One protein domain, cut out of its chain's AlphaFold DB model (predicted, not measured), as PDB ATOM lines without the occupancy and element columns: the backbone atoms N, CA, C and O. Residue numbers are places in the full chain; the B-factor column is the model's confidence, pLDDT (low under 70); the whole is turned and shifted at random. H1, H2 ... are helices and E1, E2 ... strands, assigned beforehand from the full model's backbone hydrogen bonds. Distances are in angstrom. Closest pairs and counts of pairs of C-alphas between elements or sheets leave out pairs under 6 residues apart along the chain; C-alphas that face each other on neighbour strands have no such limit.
ATOM      1  N   ASP A  32     -30.822-135.966  -9.635       93.75
ATOM      2  CA  ASP A  32     -32.233-136.342  -9.476       93.75
ATOM      3  C   ASP A  32     -32.552-136.700  -8.026       93.75
ATOM      4  O   ASP A  32     -33.535-136.238  -7.446       93.75
ATOM      5  N   SER A  33     -31.685-137.517  -7.433       96.81
ATOM      6  CA  SER A  33     -31.798-137.977  -6.058       96.81
ATOM      7  C   SER A  33     -30.414-138.030  -5.421       96.81
ATOM      8  O   SER A  33     -29.406-138.252  -6.098       96.81
ATOM      9  N   ALA A  34     -30.340-137.816  -4.110       98.00
ATOM     10  CA  ALA A  34     -29.110-138.036  -3.363       98.00
ATOM     11  C   ALA A  34     -29.390-138.394  -1.908       98.00
ATOM     12  O   ALA A  34     -30.363-137.937  -1.317       98.00
ATOM     13  N   ALA A  35     -28.493-139.160  -1.299       98.44
ATOM     14  CA  ALA A  35     -28.534-139.460   0.121       98.44
ATOM     15  C   ALA A  35     -27.135-139.370   0.730       98.44
ATOM     16  O   ALA A  35     -26.171-139.871   0.153       98.44
ATOM     17  N   ALA A  36     -27.039-138.756   1.908       98.62
ATOM     18  CA  ALA A  36     -25.870-138.814   2.777       98.62
ATOM     19  C   ALA A  36     -26.287-139.464   4.100       98.62
ATOM     20  O   ALA A  36     -26.966-138.847   4.925       98.62
ATOM     21  N   ASN A  37     -25.914-140.730   4.283       98.62
ATOM     22  CA  ASN A  37     -26.265-141.530   5.454       98.62
ATOM     23  C   ASN A  37     -25.071-141.618   6.406       98.62
ATOM     24  O   ASN A  37     -24.007-142.094   6.009       98.62
ATOM     25  N   GLN A  38     -25.233-141.182   7.655       98.50
ATOM     26  CA  GLN A  38     -24.154-141.237   8.636       98.50
ATOM     27  C   GLN A  38     -23.764-142.688   8.923       98.50
ATOM     28  O   GLN A  38     -24.599-143.557   9.167       98.50
ATOM     29  N   VAL A  39     -22.461-142.928   8.920       97.50
ATOM     30  CA  VAL A  39     -21.838-144.251   9.063       97.50
ATOM     31  C   VAL A  39     -20.698-144.236  10.076       97.50
ATOM     32  O   VAL A  39     -20.264-145.299  10.516       97.50
ATOM     33  N   LEU A  40     -20.221-143.053  10.477       96.94
ATOM     34  CA  LEU A  40     -19.351-142.885  11.635       96.94
ATOM     35  C   LEU A  40     -19.718-141.609  12.390       96.94
ATOM     36  O   LEU A  40     -19.907-140.555  11.789       96.94
ATOM     37  N   THR A  41     -19.780-141.724  13.710       95.62
ATOM     38  CA  THR A  41     -20.012-140.609  14.630       95.62
ATOM     39  C   THR A  41     -18.690-140.171  15.244       95.62
ATOM     40  O   THR A  41     -17.960-141.006  15.784       95.62
ATOM     41  N   ASN A  42     -18.390-138.874  15.202       95.00
ATOM     42  CA  ASN A  42     -17.307-138.304  15.992       95.00
ATOM     43  C   ASN A  42     -17.668-138.406  17.481       95.00
ATOM     44  O   ASN A  42     -18.744-137.985  17.894       95.00
ATOM     45  N   SER A  43     -16.753-138.917  18.308       91.00
ATOM     46  CA  SER A  43     -16.969-139.090  19.751       91.00
ATOM     47  C   SER A  43     -17.254-137.790  20.506       91.00
ATOM     48  O   SER A  43     -17.738-137.842  21.631       91.00
ATOM     49  N   ASN A  44     -16.922-136.645  19.907       91.44
ATOM     50  CA  ASN A  44     -17.150-135.323  20.485       91.44
ATOM     51  C   ASN A  44     -18.394-134.620  19.913       91.44
ATOM     52  O   ASN A  44     -18.651-133.481  20.291       91.44
ATOM     53  N   SER A  45     -19.130-135.249  18.992       94.19
ATOM     54  CA  SER A  45     -20.361-134.682  18.438       94.19
ATOM     55  C   SER A  45     -21.564-135.102  19.278       94.19
ATOM     56  O   SER A  45     -21.669-136.248  19.720       94.19
ATOM     57  N   HIS A  46     -22.511-134.183  19.455       96.19
ATOM     58  CA  HIS A  46     -23.815-134.504  20.030       96.19
ATOM     59  C   HIS A  46     -24.726-135.245  19.042       96.19
ATOM     60  O   HIS A  46     -25.780-135.745  19.433       96.19
ATOM     61  N   GLN A  47     -24.343-135.353  17.770       96.81
ATOM     62  CA  GLN A  47     -25.096-136.068  16.751       96.81
ATOM     63  C   GLN A  47     -24.815-137.570  16.798       96.81
ATOM     64  O   GLN A  47     -23.788-138.053  16.332       96.81
ATOM     65  N   GLN A  48     -25.781-138.345  17.276       96.75
ATOM     66  CA  GLN A  48     -25.684-139.800  17.278       96.75
ATOM     67  C   GLN A  48     -25.926-140.401  15.885       96.75
ATOM     68  O   GLN A  48     -25.302-141.399  15.530       96.75
ATOM     69  N   TYR A  49     -26.837-139.807  15.113       97.88
ATOM     70  CA  TYR A  49     -27.212-140.259  13.774       97.88
ATOM     71  C   TYR A  49     -27.727-139.091  12.934       97.88
ATOM     72  O   TYR A  49     -28.411-138.211  13.464       97.88
ATOM     73  N   ALA A  50     -27.476-139.133  11.627       98.44
ATOM     74  CA  ALA A  50     -28.096-138.260  10.650       98.44
ATOM     75  C   ALA A  50     -28.252-138.943   9.282       98.44
ATOM     76  O   ALA A  50     -27.392-139.704   8.840       98.44
ATOM     77  N   LEU A  51     -29.344-138.624   8.595       98.75
ATOM     78  CA  LEU A  51     -29.591-138.964   7.199       98.75
ATOM     79  C   LEU A  51     -30.144-137.741   6.489       98.75
ATOM     80  O   LEU A  51     -31.203-137.240   6.863       98.75
ATOM     81  N   TYR A  52     -29.452-137.321   5.439       98.75
ATOM     82  CA  TYR A  52     -29.908-136.295   4.514       98.75
ATOM     83  C   TYR A  52     -30.384-136.991   3.243       98.75
ATOM     84  O   TYR A  52     -29.608-137.725   2.633       98.75
ATOM     85  N   LEU A  53     -31.636-136.778   2.852       98.69
ATOM     86  CA  LEU A  53     -32.237-137.352   1.649       98.69
ATOM     87  C   LEU A  53     -32.778-136.232   0.766       98.69
ATOM     88  O   LEU A  53     -33.656-135.494   1.201       98.69
ATOM     89  N   PHE A  54     -32.272-136.133  -0.455       98.50
ATOM     90  CA  PHE A  54     -32.753-135.243  -1.500       98.50
ATOM     91  C   PHE A  54     -33.561-136.025  -2.535       98.50
ATOM     92  O   PHE A  54     -33.046-136.974  -3.127       98.50
ATOM     93  N   GLU A  55     -34.799-135.597  -2.763       97.31
ATOM     94  CA  GLU A  55     -35.702-136.137  -3.782       97.31
ATOM     95  C   GLU A  55     -36.740-135.062  -4.144       97.31
ATOM     96  O   GLU A  55     -37.184-134.308  -3.273       97.31
ATOM     97  N   ASP A  56     -37.106-134.951  -5.424       94.31
ATOM     98  CA  ASP A  56     -38.164-134.050  -5.913       94.31
ATOM     99  C   ASP A  56     -38.035-132.580  -5.449       94.31
ATOM    100  O   ASP A  56     -39.020-131.908  -5.129       94.31
ATOM    101  N   GLY A  57     -36.807-132.049  -5.391       95.56
ATOM    102  CA  GLY A  57     -36.566-130.658  -4.978       95.56
ATOM    103  C   GLY A  57     -36.759-130.404  -3.476       95.56
ATOM    104  O   GLY A  57     -36.907-129.253  -3.056       95.56
ATOM    105  N   LYS A  58     -36.772-131.459  -2.655       97.94
ATOM    106  CA  LYS A  58     -36.887-131.398  -1.195       97.94
ATOM    107  C   LYS A  58     -35.732-132.152  -0.544       97.94
ATOM    108  O   LYS A  58     -35.369-133.234  -0.991       97.94
ATOM    109  N   ILE A  59     -35.190-131.606   0.545       98.50
ATOM    110  CA  ILE A  59     -34.311-132.349   1.454       98.50
ATOM    111  C   ILE A  59     -35.092-132.704   2.716       98.50
ATOM    112  O   ILE A  59     -35.677-131.838   3.366       98.50
ATOM    113  N   THR A  60     -35.078-133.981   3.078       98.56
ATOM    114  CA  THR A  60     -35.517-134.469   4.387       98.56
ATOM    115  C   THR A  60     -34.286-134.831   5.201       98.56
ATOM    116  O   THR A  60     -33.470-135.638   4.756       98.56
ATOM    117  N   VAL A  61     -34.150-134.248   6.391       98.62
ATOM    118  CA  VAL A  61     -33.054-134.550   7.312       98.62
ATOM    119  C   VAL A  61     -33.610-135.240   8.546       98.62
ATOM    120  O   VAL A  61     -34.393-134.653   9.286       98.62
ATOM    121  N   ASN A  62     -33.197-136.480   8.784       98.62
ATOM    122  CA  ASN A  62     -33.487-137.197  10.021       98.62
ATOM    123  C   ASN A  62     -32.255-137.143  10.913       98.62
ATOM    124  O   ASN A  62     -31.190-137.545  10.456       98.62
ATOM    125  N   LYS A  63     -32.373-136.680  12.159       98.00
ATOM    126  CA  LYS A  63     -31.247-136.601  13.106       98.00
ATOM    127  C   LYS A  63     -31.625-137.182  14.462       98.00
ATOM    128  O   LYS A  63     -32.747-137.007  14.922       98.00
ATOM    129  N   THR A  64     -30.686-137.853  15.117       98.25
ATOM    130  CA  THR A  64     -30.781-138.226  16.536       98.25
ATOM    131  C   THR A  64     -29.649-137.550  17.287       98.25
ATOM    132  O   THR A  64     -28.492-137.640  16.877       98.25
ATOM    133  N   LEU A  65     -29.991-136.870  18.376       97.88
ATOM    134  CA  LEU A  65     -29.062-136.104  19.201       97.88
ATOM    135  C   LEU A  65     -28.903-136.791  20.557       97.88
ATOM    136  O   LEU A  65     -29.846-137.404  21.060       97.88
ATOM    137  N   SER A  66     -27.723-136.676  21.155       96.12
ATOM    138  CA  SER A  66     -27.367-137.318  22.415       96.12
ATOM    139  C   SER A  66     -26.502-136.411  23.283       96.12
ATOM    140  O   SER A  66     -25.659-135.660  22.787       96.12
ATOM    141  N   PHE A  67     -26.680-136.527  24.595       95.69
ATOM    142  CA  PHE A  67     -25.713-135.989  25.540       95.69
ATOM    143  C   PHE A  67     -24.456-136.856  25.551       95.69
ATOM    144  O   PHE A  67     -24.530-138.087  25.532       95.69
ATOM    145  N   LEU A  68     -23.307-136.202  25.640       92.12
ATOM    146  CA  LEU A  68     -22.046-136.843  25.962       92.12
ATOM    147  C   LEU A  68     -22.040-137.143  27.461       92.12
ATOM    148  O   LEU A  68     -22.302-136.270  28.290       92.12
ATOM    149  N   VAL A  69     -21.764-138.399  27.801       85.88
ATOM    150  CA  VAL A  69     -21.762-138.883  29.182       85.88
ATOM    151  C   VAL A  69     -20.372-139.416  29.495       85.88
ATOM    152  O   VAL A  69     -19.948-140.411  28.909       85.88
ATOM    153  N   ASP A  70     -19.679-138.789  30.445       85.56
ATOM    154  CA  ASP A  70     -18.514-139.406  31.078       85.56
ATOM    155  C   ASP A  70     -19.011-140.452  32.091       85.56
ATOM    156  O   ASP A  70     -19.754-140.097  33.012       85.56
ATOM    157  N   PRO A  71     -18.650-141.742  31.947       83.94
ATOM    158  CA  PRO A  71     -19.055-142.777  32.896       83.94
ATOM    159  C   PRO A  71     -18.455-142.599  34.300       83.94
ATOM    160  O   PRO A  71     -18.908-143.268  35.227       83.94
ATOM    161  N   ASN A  72     -17.446-141.738  34.468       88.06
ATOM    162  CA  ASN A  72     -16.784-141.475  35.747       88.06
ATOM    163  C   ASN A  72     -17.237-140.168  36.415       88.06
ATOM    164  O   ASN A  72     -16.697-139.827  37.467       88.06
ATOM    165  N   GLN A  73     -18.184-139.429  35.826       85.62
ATOM    166  CA  GLN A  73     -18.648-138.167  36.403       85.62
ATOM    167  C   GLN A  73     -19.488-138.382  37.665       85.62
ATOM    168  O   GLN A  73     -20.223-139.366  37.799       85.62
ATOM    169  N   GLU A  74     -19.420-137.417  38.578       87.00
ATOM    170  CA  GLU A  74     -20.249-137.423  39.776       87.00
ATOM    171  C   GLU A  74     -21.723-137.168  39.411       87.00
ATOM    172  O   GLU A  74     -22.025-136.246  38.648       87.00
ATOM    173  N   PRO A  75     -22.688-137.910  39.987       82.81
ATOM    174  CA  PRO A  75     -24.096-137.751  39.633       82.81
ATOM    175  C   PRO A  75     -24.669-136.344  39.855       82.81
ATOM    176  O   PRO A  75     -25.669-135.982  39.241       82.81
ATOM    177  N   ALA A  76     -24.067-135.563  40.755       84.38
ATOM    178  CA  ALA A  76     -24.492-134.198  41.050       84.38
ATOM    179  C   ALA A  76     -24.167-133.207  39.918       84.38
ATOM    180  O   ALA A  76     -24.871-132.206  39.779       84.38
ATOM    181  N   ASP A  77     -23.146-133.491  39.107       85.50
ATOM    182  CA  ASP A  77     -22.701-132.612  38.023       85.50
ATOM    183  C   ASP A  77     -23.454-132.887  36.707       85.50
ATOM    184  O   ASP A  77     -23.632-131.971  35.901       85.50
ATOM    185  N   LEU A  78     -24.023-134.094  36.558       85.56
ATOM    186  CA  LEU A  78     -24.788-134.541  35.382       85.56
ATOM    187  C   LEU A  78     -25.822-133.521  34.898       85.56
ATOM    188  O   LEU A  78     -25.886-133.215  33.713       85.56
ATOM    189  N   VAL A  79     -26.661-133.011  35.804       86.25
ATOM    190  CA  VAL A  79     -27.785-132.137  35.423       86.25
ATOM    191  C   VAL A  79     -27.268-130.824  34.840       86.25
ATOM    192  O   VAL A  79     -27.739-130.374  33.801       86.25
ATOM    193  N   LYS A  80     -26.261-130.232  35.485       87.94
ATOM    194  CA  LYS A  80     -25.682-128.959  35.054       87.94
ATOM    195  C   LYS A  80     -24.931-129.104  33.731       87.94
ATOM    196  O   LYS A  80     -24.989-128.210  32.889       87.94
ATOM    197  N   GLU A  81     -24.230-130.218  33.540       91.56
ATOM    198  CA  GLU A  81     -23.572-130.514  32.269       91.56
ATOM    199  C   GLU A  81     -24.585-130.743  31.148       91.56
ATOM    200  O   GLU A  81     -24.414-130.196  30.064       91.56
ATOM    201  N   GLN A  82     -25.676-131.467  31.409       93.56
ATOM    202  CA  GLN A  82     -26.753-131.657  30.434       93.56
ATOM    203  C   GLN A  82     -27.416-130.337  30.035       93.56
ATOM    204  O   GLN A  82     -27.699-130.141  28.856       93.56
ATOM    205  N   GLU A  83     -27.623-129.408  30.972       94.31
ATOM    206  CA  GLU A  83     -28.128-128.064  30.657       94.31
ATOM    207  C   GLU A  83     -27.176-127.300  29.723       94.31
ATOM    208  O   GLU A  83     -27.617-126.689  28.748       94.31
ATOM    209  N   ALA A  84     -25.866-127.366  29.981       95.25
ATOM    210  CA  ALA A  84     -24.862-126.725  29.133       95.25
ATOM    211  C   ALA A  84     -24.776-127.372  27.740       95.25
ATOM    212  O   ALA A  84     -24.725-126.663  26.734       95.25
ATOM    213  N   GLN A  85     -24.803-128.704  27.671       96.88
ATOM    214  CA  GLN A  85     -24.818-129.443  26.409       96.88
ATOM    215  C   GLN A  85     -26.103-129.174  25.617       96.88
ATOM    216  O   GLN A  85     -26.043-128.998  24.406       96.88
ATOM    217  N   LEU A  86     -27.262-129.071  26.276       97.88
ATOM    218  CA  LEU A  86     -28.528-128.750  25.613       97.88
ATOM    219  C   LEU A  86     -28.477-127.373  24.937       97.88
ATOM    220  O   LEU A  86     -28.949-127.230  23.812       97.88
ATOM    221  N   ALA A  87     -27.873-126.379  25.592       97.31
ATOM    222  CA  ALA A  87     -27.674-125.063  24.992       97.31
ATOM    223  C   ALA A  87     -26.796-125.136  23.728       97.31
ATOM    224  O   ALA A  87     -27.150-124.542  22.713       97.31
ATOM    225  N   GLN A  88     -25.705-125.911  23.764       96.94
ATOM    226  CA  GLN A  88     -24.829-126.120  22.601       96.94
ATOM    227  C   GLN A  88     -25.551-126.847  21.461       96.94
ATOM    228  O   GLN A  88     -25.474-126.420  20.311       96.94
ATOM    229  N   ILE A  89     -26.306-127.902  21.782       97.75
ATOM    230  CA  ILE A  89     -27.123-128.644  20.816       97.75
ATOM    231  C   ILE A  89     -28.109-127.706  20.116       97.75
ATOM    232  O   ILE A  89     -28.228-127.743  18.894       97.75
ATOM    233  N   ASN A  90     -28.803-126.854  20.873       98.00
ATOM    234  CA  ASN A  90     -29.759-125.906  20.309       98.00
ATOM    235  C   ASN A  90     -29.088-124.841  19.440       98.00
ATOM    236  O   ASN A  90     -29.608-124.533  18.370       98.00
ATOM    237  N   GLU A  91     -27.933-124.318  19.855       97.06
ATOM    238  CA  GLU A  91     -27.152-123.368  19.056       97.06
ATOM    239  C   GLU A  91     -26.753-123.975  17.702       97.06
ATOM    240  O   GLU A  91     -27.006-123.377  16.657       97.06
ATOM    241  N   GLN A  92     -26.199-125.190  17.707       95.19
ATOM    242  CA  GLN A  92     -25.802-125.896  16.486       95.19
ATOM    243  C   GLN A  92     -27.006-126.233  15.603       95.19
ATOM    244  O   GLN A  92     -26.983-125.995  14.394       95.19
ATOM    245  N   LEU A  93     -28.084-126.750  16.199       96.50
ATOM    246  CA  LEU A  93     -29.287-127.119  15.462       96.50
ATOM    247  C   LEU A  93     -29.939-125.904  14.802       96.50
ATOM    248  O   LEU A  93     -30.401-126.007  13.670       96.50
ATOM    249  N   GLN A  94     -29.965-124.755  15.477       96.06
ATOM    250  CA  GLN A  94     -30.510-123.520  14.920       96.06
ATOM    251  C   GLN A  94     -29.574-122.870  13.899       96.06
ATOM    252  O   GLN A  94     -30.057-122.206  12.985       96.06
ATOM    253  N   ALA A  95     -28.259-123.075  14.003       95.50
ATOM    254  CA  ALA A  95     -27.332-122.661  12.955       95.50
ATOM    255  C   ALA A  95     -27.581-123.430  11.645       95.50
ATOM    256  O   ALA A  95     -27.551-122.827  10.574       95.50
ATOM    257  N   GLU A  96     -27.870-124.734  11.725       95.94
ATOM    258  CA  GLU A  96     -28.190-125.560  10.551       95.94
ATOM    259  C   GLU A  96     -29.648-125.393  10.081       95.94
ATOM    260  O   GLU A  96     -29.916-125.336   8.882       95.94
ATOM    261  N   PHE A  97     -30.594-125.277  11.016       96.31
ATOM    262  CA  PHE A  97     -32.028-125.115  10.765       96.31
ATOM    263  C   PHE A  97     -32.570-123.898  11.536       96.31
ATOM    264  O   PHE A  97     -33.168-124.063  12.606       96.31
ATOM    265  N   PRO A  98     -32.463-122.671  10.991       93.81
ATOM    266  CA  PRO A  98     -32.826-121.430  11.696       93.81
ATOM    267  C   PRO A  98     -34.279-121.338  12.173       93.81
ATOM    268  O   PRO A  98     -34.602-120.555  13.064       93.81
ATOM    269  N   LYS A  99     -35.177-122.129  11.576       92.12
ATOM    270  CA  LYS A  99     -36.605-122.191  11.932       92.12
ATOM    271  C   LYS A  99     -36.945-123.332  12.893       92.12
ATOM    272  O   LYS A  99     -38.116-123.495  13.237       92.12
ATOM    273  N   SER A 100     -35.968-124.148  13.287       93.88
ATOM    274  CA  SER A 100     -36.191-125.249  14.221       93.88
ATOM    275  C   SER A 100     -36.605-124.722  15.595       93.88
ATOM    276  O   SER A 100     -36.173-123.662  16.058       93.88
ATOM    277  N   LYS A 101     -37.494-125.467  16.252       94.94
ATOM    278  CA  LYS A 101     -37.866-125.183  17.634       94.94
ATOM    279  C   LYS A 101     -36.693-125.554  18.537       94.94
ATOM    280  O   LYS A 101     -36.099-126.612  18.364       94.94
ATOM    281  N   GLU A 102     -36.433-124.716  19.534       96.50
ATOM    282  CA  GLU A 102     -35.519-125.051  20.622       96.50
ATOM    283  C   GLU A 102     -35.965-126.342  21.332       96.50
ATOM    284  O   GLU A 102     -37.138-126.503  21.704       96.50
ATOM    285  N   LEU A 103     -35.026-127.271  21.478       97.38
ATOM    286  CA  LEU A 103     -35.212-128.566  22.111       97.38
ATOM    287  C   LEU A 103     -35.111-128.456  23.631       97.38
ATOM    288  O   LEU A 103     -34.396-127.622  24.188       97.38
ATOM    289  N   THR A 104     -35.804-129.364  24.304       97.31
ATOM    290  CA  THR A 104     -35.694-129.616  25.738       97.31
ATOM    291  C   THR A 104     -34.946-130.925  25.992       97.31
ATOM    292  O   THR A 104     -34.762-131.734  25.087       97.31
ATOM    293  N   ALA A 105     -34.567-131.198  27.242       94.62
ATOM    294  CA  ALA A 105     -33.920-132.467  27.592       94.62
ATOM    295  C   ALA A 105     -34.760-133.709  27.213       94.62
ATOM    296  O   ALA A 105     -34.196-134.756  26.915       94.62
ATOM    297  N   ALA A 106     -36.095-133.594  27.186       95.88
ATOM    298  CA  ALA A 106     -36.990-134.682  26.780       95.88
ATOM    299  C   ALA A 106     -36.943-134.982  25.271       95.88
ATOM    300  O   ALA A 106     -37.374-136.052  24.843       95.88
ATOM    301  N   ASP A 107     -36.422-134.045  24.480       97.19
ATOM    302  CA  ASP A 107     -36.276-134.167  23.035       97.19
ATOM    303  C   ASP A 107     -34.925-134.806  22.644       97.19
ATOM    304  O   ASP A 107     -34.710-135.116  21.477       97.19
ATOM    305  N   ILE A 108     -34.012-135.039  23.596       97.38
ATOM    306  CA  ILE A 108     -32.715-135.687  23.348       97.38
ATOM    307  C   ILE A 108     -32.863-137.213  23.407       97.38
ATOM    308  O   ILE A 108     -33.405-137.759  24.368       97.38
ATOM    309  N   GLY A 109     -32.380-137.913  22.376       96.31
ATOM    310  CA  GLY A 109     -32.535-139.361  22.184       96.31
ATOM    311  C   GLY A 109     -33.576-139.761  21.126       96.31
ATOM    312  O   GLY A 109     -33.276-140.632  20.310       96.31
ATOM    313  N   PRO A 110     -34.786-139.168  21.082       97.62
ATOM    314  CA  PRO A 110     -35.699-139.337  19.955       97.62
ATOM    315  C   PRO A 110     -35.137-138.802  18.628       97.62
ATOM    316  O   PRO A 110     -34.301-137.898  18.599       97.62
ATOM    317  N   MET A 111     -35.637-139.353  17.520       98.19
ATOM    318  CA  MET A 111     -35.315-138.877  16.174       98.19
ATOM    319  C   MET A 111     -36.156-137.649  15.815       98.19
ATOM    320  O   MET A 111     -37.375-137.645  15.996       98.19
ATOM    321  N   HIS A 112     -35.501-136.649  15.236       98.12
ATOM    322  CA  HIS A 112     -36.094-135.427  14.702       98.12
ATOM    323  C   HIS A 112     -36.060-135.448  13.182       98.12
ATOM    324  O   HIS A 112     -35.057-135.859  12.597       98.12
ATOM    325  N   THR A 113     -37.127-134.965  12.553       98.19
ATOM    326  CA  THR A 113     -37.213-134.825  11.096       98.19
ATOM    327  C   THR A 113     -37.370-133.355  10.735       98.19
ATOM    328  O   THR A 113     -38.277-132.681  11.223       98.19
ATOM    329  N   PHE A 114     -36.503-132.878   9.849       97.94
ATOM    330  CA  PHE A 114     -36.516-131.532   9.292       97.94
ATOM    331  C   PHE A 114     -36.764-131.609   7.791       97.94
ATOM    332  O   PHE A 114     -36.272-132.513   7.114       97.94
ATOM    333  N   GLU A 115     -37.520-130.652   7.269       97.50
ATOM    334  CA  GLU A 115     -37.842-130.571   5.850       97.50
ATOM    335  C   GLU A 115     -37.365-129.238   5.287       97.50
ATOM    336  O   GLU A 115     -37.639-128.179   5.853       97.50
ATOM    337  N   VAL A 116     -36.674-129.303   4.154       97.56
ATOM    338  CA  VAL A 116     -36.153-128.151   3.421       97.56
ATOM    339  C   VAL A 116     -36.712-128.201   2.005       97.56
ATOM    340  O   VAL A 116     -36.550-129.194   1.295       97.56
ATOM    341  N   THR A 117     -37.380-127.129   1.592       96.62
ATOM    342  CA  THR A 117     -37.975-126.972   0.259       96.62
ATOM    343  C   THR A 117     -37.072-126.175  -0.677       96.62
ATOM    344  O   THR A 117     -36.085-125.583  -0.237       96.62
ATOM    345  N   ASN A 118     -37.413-126.170  -1.974       96.50
ATOM    346  CA  ASN A 118     -36.633-125.522  -3.040       96.50
ATOM    347  C   ASN A 118     -35.163-125.951  -3.017       96.50
ATOM    348  O   ASN A 118     -34.246-125.143  -3.175       96.50
ATOM    349  N   ALA A 119     -34.958-127.233  -2.742       97.31
ATOM    350  CA  ALA A 119     -33.654-127.778  -2.485       97.31
ATOM    351  C   ALA A 119     -32.948-128.226  -3.766       97.31
ATOM    352  O   ALA A 119     -33.578-128.526  -4.780       97.31
ATOM    353  N   GLN A 120     -31.627-128.304  -3.686       97.00
ATOM    354  CA  GLN A 120     -30.751-128.812  -4.735       97.00
ATOM    355  C   GLN A 120     -29.486-129.415  -4.116       97.00
ATOM    356  O   GLN A 120     -29.078-129.047  -3.006       97.00
ATOM    357  N   VAL A 121     -28.833-130.297  -4.870       97.25
ATOM    358  CA  VAL A 121     -27.544-130.892  -4.512       97.25
ATOM    359  C   VAL A 121     -26.522-130.554  -5.587       97.25
ATOM    360  O   VAL A 121     -26.754-130.776  -6.772       97.25
ATOM    361  N   ILE A 122     -25.386-130.006  -5.166       95.38
ATOM    362  CA  ILE A 122     -24.259-129.657  -6.032       95.38
ATOM    363  C   ILE A 122     -23.072-130.528  -5.638       95.38
ATOM    364  O   ILE A 122     -22.635-130.500  -4.487       95.38
ATOM    365  N   ILE A 123     -22.523-131.258  -6.605       94.88
ATOM    366  CA  ILE A 123     -21.333-132.094  -6.436       94.88
ATOM    367  C   ILE A 123     -20.171-131.415  -7.170       94.88
ATOM    368  O   ILE A 123     -20.157-131.345  -8.397       94.88
ATOM    369  N   ASP A 124     -19.198-130.904  -6.418       93.31
ATOM    370  CA  ASP A 124     -17.994-130.255  -6.940       93.31
ATOM    371  C   ASP A 124     -16.793-131.192  -6.749       93.31
ATOM    372  O   ASP A 124     -16.156-131.233  -5.694       93.31
ATOM    373  N   GLN A 125     -16.499-131.976  -7.788       91.12
ATOM    374  CA  GLN A 125     -15.405-132.953  -7.791       91.12
ATOM    375  C   GLN A 125     -14.020-132.292  -7.706       91.12
ATOM    376  O   GLN A 125     -13.096-132.866  -7.133       91.12
ATOM    377  N   GLU A 126     -13.859-131.075  -8.238       91.81
ATOM    378  CA  GLU A 126     -12.579-130.358  -8.194       91.81
ATOM    379  C   GLU A 126     -12.266-129.874  -6.776       91.81
ATOM    380  O   GLU A 126     -11.138-130.017  -6.300       91.81
ATOM    381  N   LYS A 127     -13.272-129.331  -6.080       93.75
ATOM    382  CA  LYS A 127     -13.139-128.909  -4.679       93.75
ATOM    383  C   LYS A 127     -13.294-130.050  -3.681       93.75
ATOM    384  O   LYS A 127     -13.068-129.818  -2.493       93.75
ATOM    385  N   LYS A 128     -13.659-131.251  -4.144       95.44
ATOM    386  CA  LYS A 128     -14.026-132.394  -3.299       95.44
ATOM    387  C   LYS A 128     -15.123-132.015  -2.298       95.44
ATOM    388  O   LYS A 128     -14.989-132.237  -1.096       95.44
ATOM    389  N   GLU A 129     -16.191-131.389  -2.784       96.50
ATOM    390  CA  GLU A 129     -17.311-130.912  -1.967       96.50
ATOM    391  C   GLU A 129     -18.649-131.441  -2.477       96.50
ATOM    392  O   GLU A 129     -18.899-131.489  -3.680       96.50
ATOM    393  N   VAL A 130     -19.549-131.752  -1.546       97.62
ATOM    394  CA  VAL A 130     -20.980-131.897  -1.825       97.62
ATOM    395  C   VAL A 130     -21.713-130.840  -1.022       97.62
ATOM    396  O   VAL A 130     -21.549-130.755   0.194       97.62
ATOM    397  N   ARG A 131     -22.520-130.023  -1.692       97.81
ATOM    398  CA  ARG A 131     -23.324-128.977  -1.063       97.81
ATOM    399  C   ARG A 131     -24.799-129.288  -1.264       97.81
ATOM    400  O   ARG A 131     -25.260-129.404  -2.395       97.81
ATOM    401  N   MET A 132     -25.527-129.392  -0.163       97.94
ATOM    402  CA  MET A 132     -26.978-129.497  -0.133       97.94
ATOM    403  C   MET A 132     -27.540-128.139   0.296       97.94
ATOM    404  O   MET A 132     -27.195-127.646   1.367       97.94
ATOM    405  N   THR A 133     -28.369-127.511  -0.536       97.62
ATOM    406  CA  THR A 133     -28.936-126.177  -0.253       97.62
ATOM    407  C   THR A 133     -30.440-126.173  -0.431       97.62
ATOM    408  O   THR A 133     -30.939-126.925  -1.262       97.62
ATOM    409  N   GLY A 134     -31.138-125.274   0.256       96.69
ATOM    410  CA  GLY A 134     -32.550-124.963   0.028       96.69
ATOM    411  C   GLY A 134     -32.979-123.739   0.834       96.69
ATOM    412  O   GLY A 134     -32.136-122.929   1.225       96.69
ATOM    413  N   ASP A 135     -34.278-123.591   1.087       96.06
ATOM    414  CA  ASP A 135     -34.808-122.441   1.828       96.06
ATOM    415  C   ASP A 135     -34.193-122.329   3.238       96.06
ATOM    416  O   ASP A 135     -34.462-123.156   4.108       96.06
ATOM    417  N   ASP A 136     -33.403-121.273   3.466       93.94
ATOM    418  CA  ASP A 136     -32.705-120.981   4.730       93.94
ATOM    419  C   ASP A 136     -31.817-122.136   5.249       93.94
ATOM    420  O   ASP A 136     -31.599-122.257   6.453       93.94
ATOM    421  N   PHE A 137     -31.306-122.981   4.344       96.94
ATOM    422  CA  PHE A 137     -30.501-124.160   4.668       96.94
ATOM    423  C   PHE A 137     -29.299-124.300   3.726       96.94
ATOM    424  O   PHE A 137     -29.438-124.270   2.499       96.94
ATOM    425  N   GLU A 138     -28.125-124.535   4.306       97.00
ATOM    426  CA  GLU A 138     -26.923-124.970   3.597       97.00
ATOM    427  C   GLU A 138     -26.173-125.995   4.456       97.00
ATOM    428  O   GLU A 138     -25.777-125.700   5.582       97.00
ATOM    429  N   LYS A 139     -25.927-127.186   3.902       97.81
ATOM    430  CA  LYS A 139     -24.996-128.170   4.461       97.81
ATOM    431  C   LYS A 139     -23.910-128.465   3.439       97.81
ATOM    432  O   LYS A 139     -24.188-128.810   2.288       97.81
ATOM    433  N   VAL A 140     -22.662-128.329   3.871       98.00
ATOM    434  CA  VAL A 140     -21.480-128.621   3.059       98.00
ATOM    435  C   VAL A 140     -20.774-129.831   3.648       98.00
ATOM    436  O   VAL A 140     -20.456-129.859   4.834       98.00
ATOM    437  N   PHE A 141     -20.481-130.797   2.791       98.31
ATOM    438  CA  PHE A 141     -19.651-131.945   3.099       98.31
ATOM    439  C   PHE A 141     -18.358-131.888   2.291       98.31
ATOM    440  O   PHE A 141     -18.354-131.486   1.124       98.31
ATOM    441  N   LYS A 142     -17.264-132.347   2.892       98.00
ATOM    442  CA  LYS A 142     -16.003-132.635   2.202       98.00
ATOM    443  C   LYS A 142     -15.963-134.102   1.807       98.00
ATOM    444  O   LYS A 142     -16.301-134.955   2.619       98.00
ATOM    445  N   MET A 143     -15.527-134.414   0.593       97.69
ATOM    446  CA  MET A 143     -15.238-135.796   0.216       97.69
ATOM    447  C   MET A 143     -13.915-136.234   0.843       97.69
ATOM    448  O   MET A 143     -12.949-135.466   0.879       97.69
ATOM    449  N   ALA A 144     -13.852-137.477   1.308       94.00
ATOM    450  CA  ALA A 144     -12.612-138.067   1.780       94.00
ATOM    451  C   ALA A 144     -11.610-138.196   0.625       94.00
ATOM    452  O   ALA A 144     -11.970-138.451  -0.526       94.00
ATOM    453  N   ASP A 145     -10.319-138.064   0.929       87.06
ATOM    454  CA  ASP A 145      -9.294-137.949  -0.109       87.06
ATOM    455  C   ASP A 145      -9.195-139.146  -1.058       87.06
ATOM    456  O   ASP A 145      -8.791-138.977  -2.211       87.06
ATOM    457  N   ASN A 146      -9.554-140.331  -0.569       87.12
ATOM    458  CA  ASN A 146      -9.450-141.617  -1.250       87.12
ATOM    459  C   ASN A 146     -10.809-142.232  -1.626       87.12
ATOM    460  O   ASN A 146     -10.828-143.351  -2.138       87.12
ATOM    461  N   ASN A 147     -11.923-141.552  -1.340       88.88
ATOM    462  CA  ASN A 147     -13.264-142.077  -1.579       88.88
ATOM    463  C   ASN A 147     -14.273-140.928  -1.750       88.88
ATOM    464  O   ASN A 147     -14.689-140.309  -0.774       88.88
ATOM    465  N   ASP A 148     -14.698-140.687  -2.989       88.06
ATOM    466  CA  ASP A 148     -15.687-139.666  -3.369       88.06
ATOM    467  C   ASP A 148     -17.118-139.991  -2.899       88.06
ATOM    468  O   ASP A 148     -17.986-139.120  -2.876       88.06
ATOM    469  N   LYS A 149     -17.360-141.236  -2.470       94.19
ATOM    470  CA  LYS A 149     -18.601-141.685  -1.823       94.19
ATOM    471  C   LYS A 149     -18.544-141.602  -0.299       94.19
ATOM    472  O   LYS A 149     -19.512-141.965   0.365       94.19
ATOM    473  N   ARG A 150     -17.431-141.140   0.276       97.44
ATOM    474  CA  ARG A 150     -17.302-140.882   1.711       97.44
ATOM    475  C   ARG A 150     -17.291-139.380   1.944       97.44
ATOM    476  O   ARG A 150     -16.384-138.691   1.489       97.44
ATOM    477  N   LEU A 151     -18.286-138.888   2.663       98.38
ATOM    478  CA  LEU A 151     -18.429-137.481   3.013       98.38
ATOM    479  C   LEU A 151     -18.088-137.253   4.483       98.38
ATOM    480  O   LEU A 151     -18.310-138.131   5.309       98.38
ATOM    481  N   ILE A 152     -17.561-136.076   4.797       97.88
ATOM    482  CA  ILE A 152     -17.178-135.633   6.138       97.88
ATOM    483  C   ILE A 152     -17.795-134.254   6.358       97.88
ATOM    484  O   ILE A 152     -17.667-133.381   5.493       97.88
ATOM    485  N   ASP A 153     -18.472-134.056   7.484       97.25
ATOM    486  CA  ASP A 153     -19.014-132.749   7.852       97.25
ATOM    487  C   ASP A 153     -18.073-131.937   8.760       97.25
ATOM    488  O   ASP A 153     -16.947-132.326   9.079       97.25
ATOM    489  N   ASP A 154     -18.532-130.752   9.145       94.62
ATOM    490  CA  ASP A 154     -17.842-129.826  10.038       94.62
ATOM    491  C   ASP A 154     -17.613-130.398  11.445       94.62
ATOM    492  O   ASP A 154     -16.583-130.121  12.062       94.62
ATOM    493  N   GLU A 155     -18.502-131.279  11.904       94.31
ATOM    494  CA  GLU A 155     -18.369-132.020  13.157       94.31
ATOM    495  C   GLU A 155     -17.499-133.282  13.030       94.31
ATOM    496  O   GLU A 155     -17.354-134.020  14.004       94.31
ATOM    497  N   GLN A 156     -16.870-133.526  11.875       96.62
ATOM    498  CA  GLN A 156     -16.071-134.726  11.583       96.62
ATOM    499  C   GLN A 156     -16.874-136.038  11.629       96.62
ATOM    500  O   GLN A 156     -16.292-137.117  11.754       96.62
ATOM    501  N   ASN A 157     -18.204-135.972  11.529       97.31
ATOM    502  CA  ASN A 157     -19.020-137.151  11.277       97.31
ATOM    503  C   ASN A 157     -18.818-137.585   9.827       97.31
ATOM    504  O   ASN A 157     -18.646-136.752   8.933       97.31
ATOM    505  N   GLU A 158     -18.862-138.892   9.587       97.81
ATOM    506  CA  GLU A 158     -18.655-139.431   8.250       97.81
ATOM    507  C   GLU A 158     -19.920-140.100   7.709       97.81
ATOM    508  O   GLU A 158     -20.643-140.794   8.431       97.81
ATOM    509  N   TYR A 159     -20.145-139.928   6.410       98.56
ATOM    510  CA  TYR A 159     -21.360-140.321   5.709       98.56
ATOM    511  C   TYR A 159     -21.025-141.136   4.463       98.56
ATOM    512  O   TYR A 159     -20.055-140.860   3.756       98.56
ATOM    513  N   GLU A 160     -21.847-142.134   4.177       98.38
ATOM    514  CA  GLU A 160     -21.908-142.773   2.871       98.38
ATOM    515  C   GLU A 160     -22.793-141.928   1.957       98.38
ATOM    516  O   GLU A 160     -23.897-141.540   2.344       98.38
ATOM    517  N   PHE A 161     -22.293-141.633   0.759       98.19
ATOM    518  CA  PHE A 161     -22.964-140.787  -0.213       98.19
ATOM    519  C   PHE A 161     -23.346-141.558  -1.469       98.19
ATOM    520  O   PHE A 161     -22.504-142.178  -2.121       98.19
ATOM    521  N   SER A 162     -24.616-141.464  -1.840       97.44
ATOM    522  CA  SER A 162     -25.179-142.018  -3.070       97.44
ATOM    523  C   SER A 162     -25.988-140.950  -3.791       97.44
ATOM    524  O   SER A 162     -26.605-140.113  -3.139       97.44
ATOM    525  N   TYR A 163     -26.003-140.980  -5.120       96.00
ATOM    526  CA  TYR A 163     -26.800-140.064  -5.928       96.00
ATOM    527  C   TYR A 163     -27.070-140.653  -7.312       96.00
ATOM    528  O   TYR A 163     -26.258-141.445  -7.801       96.00
ATOM    529  N   ASP A 164     -28.165-140.209  -7.921       94.00
ATOM    530  CA  ASP A 164     -28.533-140.476  -9.310       94.00
ATOM    531  C   ASP A 164     -28.534-139.159 -10.106       94.00
ATOM    532  O   ASP A 164     -28.898-138.100  -9.588       94.00
ATOM    533  N   GLU A 165     -28.105-139.214 -11.365       88.56
ATOM    534  CA  GLU A 165     -28.111-138.081 -12.302       88.56
ATOM    535  C   GLU A 165     -29.207-138.277 -13.361       88.56
ATOM    536  O   GLU A 165     -29.508-139.421 -13.716       88.56
ATOM    537  N   LYS A 166     -29.751-137.168 -13.880       75.12
ATOM    538  CA  LYS A 166     -30.687-137.161 -15.023       75.12
ATOM    539  C   LYS A 166     -30.074-137.656 -16.334       75.12
ATOM    540  O   LYS A 166     -28.919-137.279 -16.640       75.12
TER     541      LYS A 166
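AT A GLANCE: This is residues 32 to 166 of the 166 residues of the protein "Predicted protein" of Enterococcus casseliflavus (strain EC10) (UniProt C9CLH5). One long antiparallel sheet folds back on itself into two leaves that face each other, a larger one of E4, E3, E2, E1 and E9 and a smaller one of E7, E6 and E5, with E8 as the hinge; it is curled like part of a barrel, with its edge strands E4 and E5 joined by a tight link but apart. The helix H1 only grazes this sheet with its residues 86 to 96, and its earlier part, with the link of residues 66 to 77, reaches beyond the strand ends and lengthens the whole. The printed part has 135 residues, with three strands, then H1, then six strands, and the sheet's order is E4, E3, E2, E1, E9, E8, E7, E6, E5. The class is mixed, helices and strands. The whole is compact, with a radius of gyration of the C-alphas of 16.0 A, and elongated in outline, with spans of 56 by 33 by 20 A.

IN THESE COORDINATES: E1, residues 32 to 40, begins at C-alpha 32 at (-32.233, -136.342, -9.476) and is 25.6 A long. E2, residues 47 to 55, is 23.1 A long, and E3, residues 58 to 65, is 22.3 A long. H1, residues 78 to 96, is 26.6 A long from C-alpha 78 at (-24.788, -134.541, 35.382) to C-alpha 96. E4 is residues 111 to 116, E5 residues 120 to 124 and E6 residues 129 to 134. E7, residues 137 to 144, is 22.8 A long. E8 is residues 147 to 152, 10.8 A long. E9, residues 158 to 165, is 22.7 A long and ends at C-alpha 165 at (-28.111, -138.081, -12.302).

HOW THE PARTS SIT: The sheet is twisted: from edge to edge its strands' lines turn by 90 degrees, and the way across it turns by 170 degrees. E1, E2 and E3 form a meander, each strand the antiparallel neighbour of the one before. In the hairpin of E1 and E2, N 36 and O 52 are 2.9 A apart, within hydrogen-bond range; in that of E2 and E3, N 51 and O 62 are 2.8 A apart. E4 is antiparallel to E3 at 155 degrees, with N 114 and O 61 at 2.8 A. On the other side of E1, E9 is antiparallel to it at 167 degrees, with N 162 and O 35 at 3.0 A. E5 to E9 form a second meander. E9 and E8 stand at 127 degrees, with N 159 and O 151 at 2.8 A, and E8 and E7 at 129 degrees, with N 144 and O 150 at 2.8 A. The pairing of E7 is staggered: residues 137 to 142 pair with E6, and residues 142 to 144 with E8. Between E7 and E6, N 139 and O 132 are within hydrogen-bond range at 2.9 A, and between E6 and E5, N 131 and O 122 are within hydrogen-bond range at 2.8 A. Between the leaves, the closest C-alphas of E4 and E6, those of Val 116 and Gly 134, are 5.9 A apart. The closest C-alphas of H1 and E7, those of Glu 96 and Phe 137, are 6.5 A apart. In H1 every O i to N i+4 pair is within hydrogen-bond range.

THE WHOLE: The two C-alphas farthest apart, those of Ala 76 and Lys 166, are 56.5 A apart, while those of Asp 32 and Lys 166, the first and last printed, are 5.8 A apart. The printed part has no cut and ends at the chain's last residue. The links from E3 to H1, 12 residues, and from H1 to E4, 14 residues, are long. The mean pLDDT of the printed part is 95.0, and no printed residue is under 70.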